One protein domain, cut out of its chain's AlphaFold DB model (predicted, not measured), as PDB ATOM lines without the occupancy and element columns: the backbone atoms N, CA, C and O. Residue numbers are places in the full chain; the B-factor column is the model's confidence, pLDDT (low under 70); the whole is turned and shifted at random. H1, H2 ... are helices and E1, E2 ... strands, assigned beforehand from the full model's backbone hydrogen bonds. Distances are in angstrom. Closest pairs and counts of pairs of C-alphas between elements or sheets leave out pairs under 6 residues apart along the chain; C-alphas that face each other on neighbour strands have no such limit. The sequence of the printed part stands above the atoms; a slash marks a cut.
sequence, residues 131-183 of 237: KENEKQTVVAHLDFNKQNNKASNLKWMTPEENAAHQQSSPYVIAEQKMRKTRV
ATOM      1  N   LYS A 131     336.065 352.592 406.712       94.25
ATOM      2  CA  LYS A 131     335.024 351.711 406.175       94.25
ATOM      3  C   LYS A 131     334.582 352.253 404.825       94.25
ATOM      4  O   LYS A 131     334.354 353.453 404.697       94.25
ATOM      5  N   GLU A 132     334.451 351.374 403.844       91.88
ATOM      6  CA  GLU A 132     333.959 351.719 402.507       91.88
ATOM      7  C   GLU A 132     332.431 351.627 402.442       91.88
ATOM      8  O   GLU A 132     331.795 352.372 401.704       91.88
ATOM      9  N   ASN A 133     331.830 350.720 403.219       92.62
ATOM     10  CA  ASN A 133     330.383 350.538 403.265       92.62
ATOM     11  C   ASN A 133     329.897 350.078 404.652       92.62
ATOM     12  O   ASN A 133     330.670 349.596 405.481       92.62
ATOM     13  N   GLU A 134     328.592 350.197 404.901       93.12
ATOM     14  CA  GLU A 134     327.970 349.803 406.177       93.12
ATOM     15  C   GLU A 134     327.882 348.281 406.373       93.12
ATOM     16  O   GLU A 134     327.796 347.801 407.504       93.12
ATOM     17  N   LYS A 135     327.947 347.502 405.284       94.69
ATOM     18  CA  LYS A 135     327.920 346.030 405.326       94.69
ATOM     19  C   LYS A 135     329.228 345.443 405.872       94.69
ATOM     20  O   LYS A 135     329.246 344.293 406.317       94.69
ATOM     21  N   GLN A 136     330.314 346.217 405.870       95.81
ATOM     22  CA  GLN A 136     331.599 345.835 406.442       95.81
ATOM     23  C   GLN A 136     331.543 345.844 407.978       95.81
ATOM     24  O   GLN A 136     331.844 346.830 408.659       95.81
ATOM     25  N   THR A 137     331.147 344.702 408.529       96.06
ATOM     26  CA  THR A 137     330.944 344.501 409.970       96.06
ATOM     27  C   THR A 137     332.077 343.726 410.639       96.06
ATOM     28  O   THR A 137     332.180 343.738 411.869       96.06
ATOM     29  N   VAL A 138     332.956 343.086 409.860       96.44
ATOM     30  CA  VAL A 138     334.030 342.214 410.353       96.44
ATOM     31  C   VAL A 138     335.390 342.864 410.114       96.44
ATOM     32  O   VAL A 138     335.646 343.403 409.042       96.44
ATOM     33  N   VAL A 139     336.284 342.795 411.101       97.56
ATOM     34  CA  VAL A 139     337.688 343.201 410.944       97.56
ATOM     35  C   VAL A 139     338.531 341.952 410.727       97.56
ATOM     36  O   VAL A 139     338.555 341.074 411.588       97.56
ATOM     37  N   ALA A 140     339.231 341.885 409.600       96.69
ATOM     38  CA  ALA A 140     340.097 340.771 409.242       96.69
ATOM     39  C   ALA A 140     341.577 341.174 409.274       96.69
ATOM     40  O   ALA A 140     341.936 342.295 408.908       96.69
ATOM     41  N   HIS A 141     342.435 340.230 409.670       97.62
ATOM     42  CA  HIS A 141     343.889 340.325 409.529       97.62
ATOM     43  C   HIS A 141     344.297 339.818 408.143       97.62
ATOM     44  O   HIS A 141     344.030 338.663 407.798       97.62
ATOM     45  N   LEU A 142     344.947 340.670 407.350       97.19
ATOM     46  CA  LEU A 142     345.354 340.357 405.976       97.19
ATOM     47  C   LEU A 142     346.400 339.232 405.924       97.19
ATOM     48  O   LEU A 142     346.370 338.411 405.015       97.19
ATOM     49  N   ASP A 143     347.280 339.160 406.923       96.75
ATOM     50  CA  ASP A 143     348.320 338.134 407.058       96.75
ATOM     51  C   ASP A 143     347.879 336.861 407.805       96.75
ATOM     52  O   ASP A 143     348.700 335.977 408.052       96.75
ATOM     53  N   PHE A 144     346.602 336.760 408.198       95.44
ATOM     54  CA  PHE A 144     346.048 335.677 409.027       95.44
ATOM     55  C   PHE A 144     346.654 335.546 410.437       95.44
ATOM     56  O   PHE A 144     346.307 334.619 411.175       95.44
ATOM     57  N   ASN A 145     347.509 336.480 410.863       95.31
ATOM     58  CA  ASN A 145     348.097 336.501 412.195       95.31
ATOM     59  C   ASN A 145     347.302 337.425 413.125       95.31
ATOM     60  O   ASN A 145     347.481 338.644 413.146       95.31
ATOM     61  N   LYS A 146     346.496 336.815 413.998       95.25
ATOM     62  CA  LYS A 146     345.637 337.498 414.985       95.25
ATOM     63  C   LYS A 146     346.379 338.411 415.975       95.25
ATOM     64  O   LYS A 146     345.739 339.213 416.657       95.25
ATOM     65  N   GLN A 147     347.702 338.286 416.091       94.69
ATOM     66  CA  GLN A 147     348.528 339.125 416.966       94.69
ATOM     67  C   GLN A 147     349.063 340.379 416.261       94.69
ATOM     68  O   GLN A 147     349.429 341.348 416.933       94.69
ATOM     69  N   ASN A 148     349.092 340.402 414.923       96.19
ATOM     70  CA  ASN A 148     349.584 341.537 414.147       96.19
ATOM     71  C   ASN A 148     348.495 342.612 413.995       96.19
ATOM     72  O   ASN A 148     347.836 342.733 412.966       96.19
ATOM     73  N   ASN A 149     348.314 343.419 415.041       96.81
ATOM     74  CA  ASN A 149     347.258 344.438 415.114       96.81
ATOM     75  C   ASN A 149     347.650 345.790 414.499       96.81
ATOM     76  O   ASN A 149     347.103 346.819 414.891       96.81
ATOM     77  N   LYS A 150     348.619 345.829 413.580       97.44
ATOM     78  CA  LYS A 150     348.959 347.064 412.863       97.44
ATOM     79  C   LYS A 150     347.795 347.458 411.962       97.44
ATOM     80  O   LYS A 150     347.286 346.610 411.243       97.44
ATOM     81  N   ALA A 151     347.432 348.736 411.923       97.69
ATOM     82  CA  ALA A 151     346.338 349.236 411.088       97.69
ATOM     83  C   ALA A 151     346.504 348.848 409.609       97.69
ATOM     84  O   ALA A 151     345.538 348.472 408.965       97.69
ATOM     85  N   SER A 152     347.741 348.841 409.099       96.69
ATOM     86  CA  SER A 152     348.053 348.418 407.728       96.69
ATOM     87  C   SER A 152     347.791 346.932 407.446       96.69
ATOM     88  O   SER A 152     347.743 346.541 406.288       96.69
ATOM     89  N   ASN A 153     347.686 346.099 408.484       97.50
ATOM     90  CA  ASN A 153     347.382 344.671 408.386       97.50
ATOM     91  C   ASN A 153     345.890 344.371 408.612       97.50
ATOM     92  O   ASN A 153     345.478 343.215 408.558       97.50
ATOM     93  N   LEU A 154     345.079 345.387 408.905       97.62
ATOM     94  CA  LEU A 154     343.669 345.223 409.225       97.62
ATOM     95  C   LEU A 154     342.809 345.785 408.102       97.62
ATOM     96  O   LEU A 154     343.101 346.843 407.549       97.62
ATOM     97  N   LYS A 155     341.715 345.088 407.798       97.44
ATOM     98  CA  LYS A 155     340.724 345.544 406.825       97.44
ATOM     99  C   LYS A 155     339.313 345.259 407.322       97.44
ATOM    100  O   LYS A 155     339.041 344.189 407.867       97.44
ATOM    101  N   TRP A 156     338.424 346.225 407.120       98.12
ATOM    102  CA  TRP A 156     336.986 346.037 407.265       98.12
ATOM    103  C   TRP A 156     336.456 345.238 406.069       98.12
ATOM    104  O   TRP A 156     336.714 345.586 404.920       98.12
ATOM    105  N   MET A 157     335.750 344.147 406.344       97.44
ATOM    106  CA  MET A 157     335.202 343.224 405.354       97.44
ATOM    107  C   MET A 157     333.739 342.915 405.676       97.44
ATOM    108  O   MET A 157     333.313 342.917 406.839       97.44
ATOM    109  N   THR A 158     332.967 342.633 404.635       97.69
ATOM    110  CA  THR A 158     331.672 341.958 404.757       97.69
ATOM    111  C   THR A 158     331.873 340.503 405.217       97.69
ATOM    112  O   THR A 158     332.977 339.956 405.078       97.69
ATOM    113  N   PRO A 159     330.848 339.842 405.785       96.69
ATOM    114  CA  PRO A 159     330.937 338.426 406.140       96.69
ATOM    115  C   PRO A 159     331.357 337.530 404.964       96.69
ATOM    116  O   PRO A 159     332.166 336.619 405.148       96.69
ATOM    117  N   GLU A 160     330.864 337.820 403.759       96.25
ATOM    118  CA  GLU A 160     331.156 337.087 402.527       96.25
ATOM    119  C   GLU A 160     332.620 337.261 402.101       96.25
ATOM    120  O   GLU A 160     333.316 336.275 401.844       96.25
ATOM    121  N   GLU A 161     333.122 338.501 402.096       96.62
ATOM    122  CA  GLU A 161     334.528 338.803 401.801       96.62
ATOM    123  C   GLU A 161     335.469 338.152 402.815       96.62
ATOM    124  O   GLU A 161     336.473 337.553 402.430       96.62
ATOM    125  N   ASN A 162     335.142 338.221 404.111       96.56
ATOM    126  CA  ASN A 162     335.957 337.587 405.139       96.56
ATOM    127  C   ASN A 162     335.954 336.062 404.983       96.56
ATOM    128  O   ASN A 162     337.003 335.443 405.126       96.56
ATOM    129  N   ALA A 163     334.818 335.441 404.653       95.69
ATOM    130  CA  ALA A 163     334.766 334.005 404.386       95.69
ATOM    131  C   ALA A 163     335.664 333.616 403.200       95.69
ATOM    132  O   ALA A 163     336.434 332.661 403.312       95.69
ATOM    133  N   ALA A 164     335.624 334.379 402.102       96.44
ATOM    134  CA  ALA A 164     336.504 334.178 400.953       96.44
ATOM    135  C   ALA A 164     337.988 334.371 401.318       96.44
ATOM    136  O   ALA A 164     338.822 333.536 400.966       96.44
ATOM    137  N   HIS A 165     338.313 335.412 402.094       96.44
ATOM    138  CA  HIS A 165     339.660 335.655 402.623       96.44
ATOM    139  C   HIS A 165     340.143 334.492 403.496       96.44
ATOM    140  O   HIS A 165     341.250 334.002 403.318       96.44
ATOM    141  N   GLN A 166     339.312 333.954 404.392       94.69
ATOM    142  CA  GLN A 166     339.710 332.803 405.214       94.69
ATOM    143  C   GLN A 166     340.018 331.549 404.376       94.69
ATOM    144  O   GLN A 166     340.886 330.769 404.765       94.69
ATOM    145  N   GLN A 167     339.373 331.350 403.221       94.00
ATOM    146  CA  GLN A 167     339.689 330.220 402.334       94.00
ATOM    147  C   GLN A 167     341.076 330.332 401.691       94.00
ATOM    148  O   GLN A 167     341.697 329.304 401.420       94.00
ATOM    149  N   SER A 168     341.589 331.549 401.479       94.75
ATOM    150  CA  SER A 168     342.947 331.766 400.964       94.75
ATOM    151  C   SER A 168     344.028 331.649 402.046       94.75
ATOM    152  O   SER A 168     345.219 331.717 401.739       94.75
ATOM    153  N   SER A 169     343.638 331.409 403.303       94.81
ATOM    154  CA  SER A 169     344.577 331.200 404.401       94.81
ATOM    155  C   SER A 169     345.510 330.011 404.125       94.81
ATOM    156  O   SER A 169     345.027 328.902 403.862       94.81
ATOM    157  N   PRO A 170     346.841 330.170 404.286       94.06
ATOM    158  CA  PRO A 170     347.794 329.070 404.147       94.06
ATOM    159  C   PRO A 170     347.458 327.870 405.039       94.06
ATOM    160  O   PRO A 170     347.630 326.723 404.626       94.06
ATOM    161  N   TYR A 171     346.922 328.127 406.238       92.12
ATOM    162  CA  TYR A 171     346.506 327.090 407.184       92.12
ATOM    163  C   TYR A 171     345.303 326.295 406.669       92.12
ATOM    164  O   TYR A 171     345.290 325.069 406.757       92.12
ATOM    165  N   VAL A 172     344.312 326.978 406.087       92.06
ATOM    166  CA  VAL A 172     343.120 326.336 405.512       92.06
ATOM    167  C   VAL A 172     343.494 325.534 404.270       92.06
ATOM    168  O   VAL A 172     343.086 324.381 404.147       92.06
ATOM    169  N   ILE A 173     344.333 326.085 403.390       93.06
ATOM    170  CA  ILE A 173     344.833 325.383 402.201       93.06
ATOM    171  C   ILE A 173     345.621 324.128 402.602       93.06
ATOM    172  O   ILE A 173     345.419 323.058 402.022       93.06
ATOM    173  N   ALA A 174     346.503 324.229 403.602       92.56
ATOM    174  CA  ALA A 174     347.260 323.091 404.114       92.56
ATOM    175  C   ALA A 174     346.336 322.012 404.699       92.56
ATOM    176  O   ALA A 174     346.468 320.840 404.350       92.56
ATOM    177  N   GLU A 175     345.350 322.399 405.510       90.81
ATOM    178  CA  GLU A 175     344.359 321.481 406.083       90.81
ATOM    179  C   GLU A 175     343.508 320.806 404.997       90.81
ATOM    180  O   GLU A 175     343.268 319.601 405.046       90.81
ATOM    181  N   GLN A 176     343.084 321.536 403.963       90.19
ATOM    182  CA  GLN A 176     342.359 320.958 402.830       90.19
ATOM    183  C   GLN A 176     343.213 319.941 402.064       90.19
ATOM    184  O   GLN A 176     342.714 318.866 401.718       90.19
ATOM    185  N   LYS A 177     344.500 320.239 401.826       90.12
ATOM    186  CA  LYS A 177     345.448 319.287 401.224       90.12
ATOM    187  C   LYS A 177     345.589 318.040 402.097       90.12
ATOM    188  O   LYS A 177     345.437 316.934 401.585       90.12
ATOM    189  N   MET A 178     345.763 318.211 403.408       86.81
ATOM    190  CA  MET A 178     345.836 317.106 404.370       86.81
ATOM    191  C   MET A 178     344.555 316.268 404.402       86.81
ATOM    192  O   MET A 178     344.616 315.048 404.476       86.81
ATOM    193  N   ARG A 179     343.372 316.878 404.303       84.56
ATOM    194  CA  ARG A 179     342.095 316.145 404.252       84.56
ATOM    195  C   ARG A 179     341.932 315.315 402.987       84.56
ATOM    196  O   ARG A 179     341.300 314.265 403.056       84.56
ATOM    197  N   LYS A 180     342.465 315.783 401.855       81.75
ATOM    198  CA  LYS A 180     342.465 315.034 400.590       81.75
ATOM    199  C   LYS A 180     343.434 313.852 400.639       81.75
ATOM    200  O   LYS A 180     343.102 312.789 400.129       81.75
ATOM    201  N   THR A 181     344.602 314.019 401.264       77.25
ATOM    202  CA  THR A 181     345.595 312.941 401.416       77.25
ATOM    203  C   THR A 181     345.259 311.979 402.553       77.25
ATOM    204  O   THR A 181     345.675 310.820 402.532       77.25
ATOM    205  N   ARG A 182     344.479 312.417 403.545       73.19
ATOM    206  CA  ARG A 182     344.002 311.564 404.627       73.19
ATOM    207  C   ARG A 182     343.013 310.551 404.066       73.19
ATOM    208  O   ARG A 182     341.842 310.861 403.849       73.19
ATOM    209  N   VAL A 183     343.473 309.311 403.913       64.88
ATOM    210  CA  VAL A 183     342.600 308.159 403.677       64.88
ATOM    211  C   VAL A 183     341.551 308.148 404.787       64.88
ATOM    212  O   VAL A 183     341.855 307.907 405.960       64.88
TER     213      VAL A 183
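What this domain is: This is residues 131 to 183 of the 237 residues of an uncharacterized protein of Chryseobacterium sp. 39-10 (UniProt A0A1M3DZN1). The model is a small two-stranded hairpin, E1 and E2, with a wide loop of residues 142 to 153 at its turn, and a chain of two helices that leads away from it. H1 comes near the hairpin, mostly near E1, then the backbone turns a corner into H2, an arm that makes much of the length and sticks out with residues 177 to 183. The printed part has 53 residues with two named strands and two named helices, in the order E1, E2, H1, H2; the sheet is E1 - E2, antiparallel, and the class is mixed, helices and strands. The whole is loose, with a radius of gyration of the C-alphas of 13.5 A, and flat, spanning 44 by 22 by 10 A.

How they stand to each other: Start at residues 138 to 141, strand E1, and go on to residues 154 to 157, strand E2. They form a hairpin of antiparallel neighbours, with 144 degrees between their directions. Look at C-alphas 139 and 156, which face each other at 4.7 A, and at N 140 and O 155, 2.9 A apart, and N 157 and O 138, 2.8 A apart, both within hydrogen-bond range. Next comes H1, residues 159 to 167; its closest C-alphas to E1 are those of Pro 159 and Val 138, 6.5 A apart. Then find H2, residues 170 to 181, which is close to H1 but not clearly touching it, the closest C-alphas being those of Gln 167 and Ile 173 at 7.1 A. The two helices run the same way at a steep tilt of 61 degrees. H2 is apart from E1 and from E2. In H1 and H2 every O i to N i+4 pair is within hydrogen-bond range.

Where its parts are: Find C-alpha 138 at (334.030, 342.214, 410.353); from there E1 runs 10.1 A to C-alpha 141. E2 covers 9.5 A from Leu 154 to Met 157. H1 begins at C-alpha 159, (330.937, 338.426, 406.140), and runs 12.6 A to Gln 167. H2 is 16.5 A long, from Pro 170 to C-alpha 181 at (345.595, 312.941, 401.416).

The domain as a whole: Look to Glu 132 and Val 183 for the two C-alphas farthest apart, at 44.4 A. The printed part has no cut. The link from E1 to E2 is long, with 12 residues; those from E2 to H1 and from H1 to H2 are tight. Residues 177 to 183, of which 177 to 181 belong to H2, stand free. The mean pLDDT of the printed part is 93.4, and residue 183 is under 70.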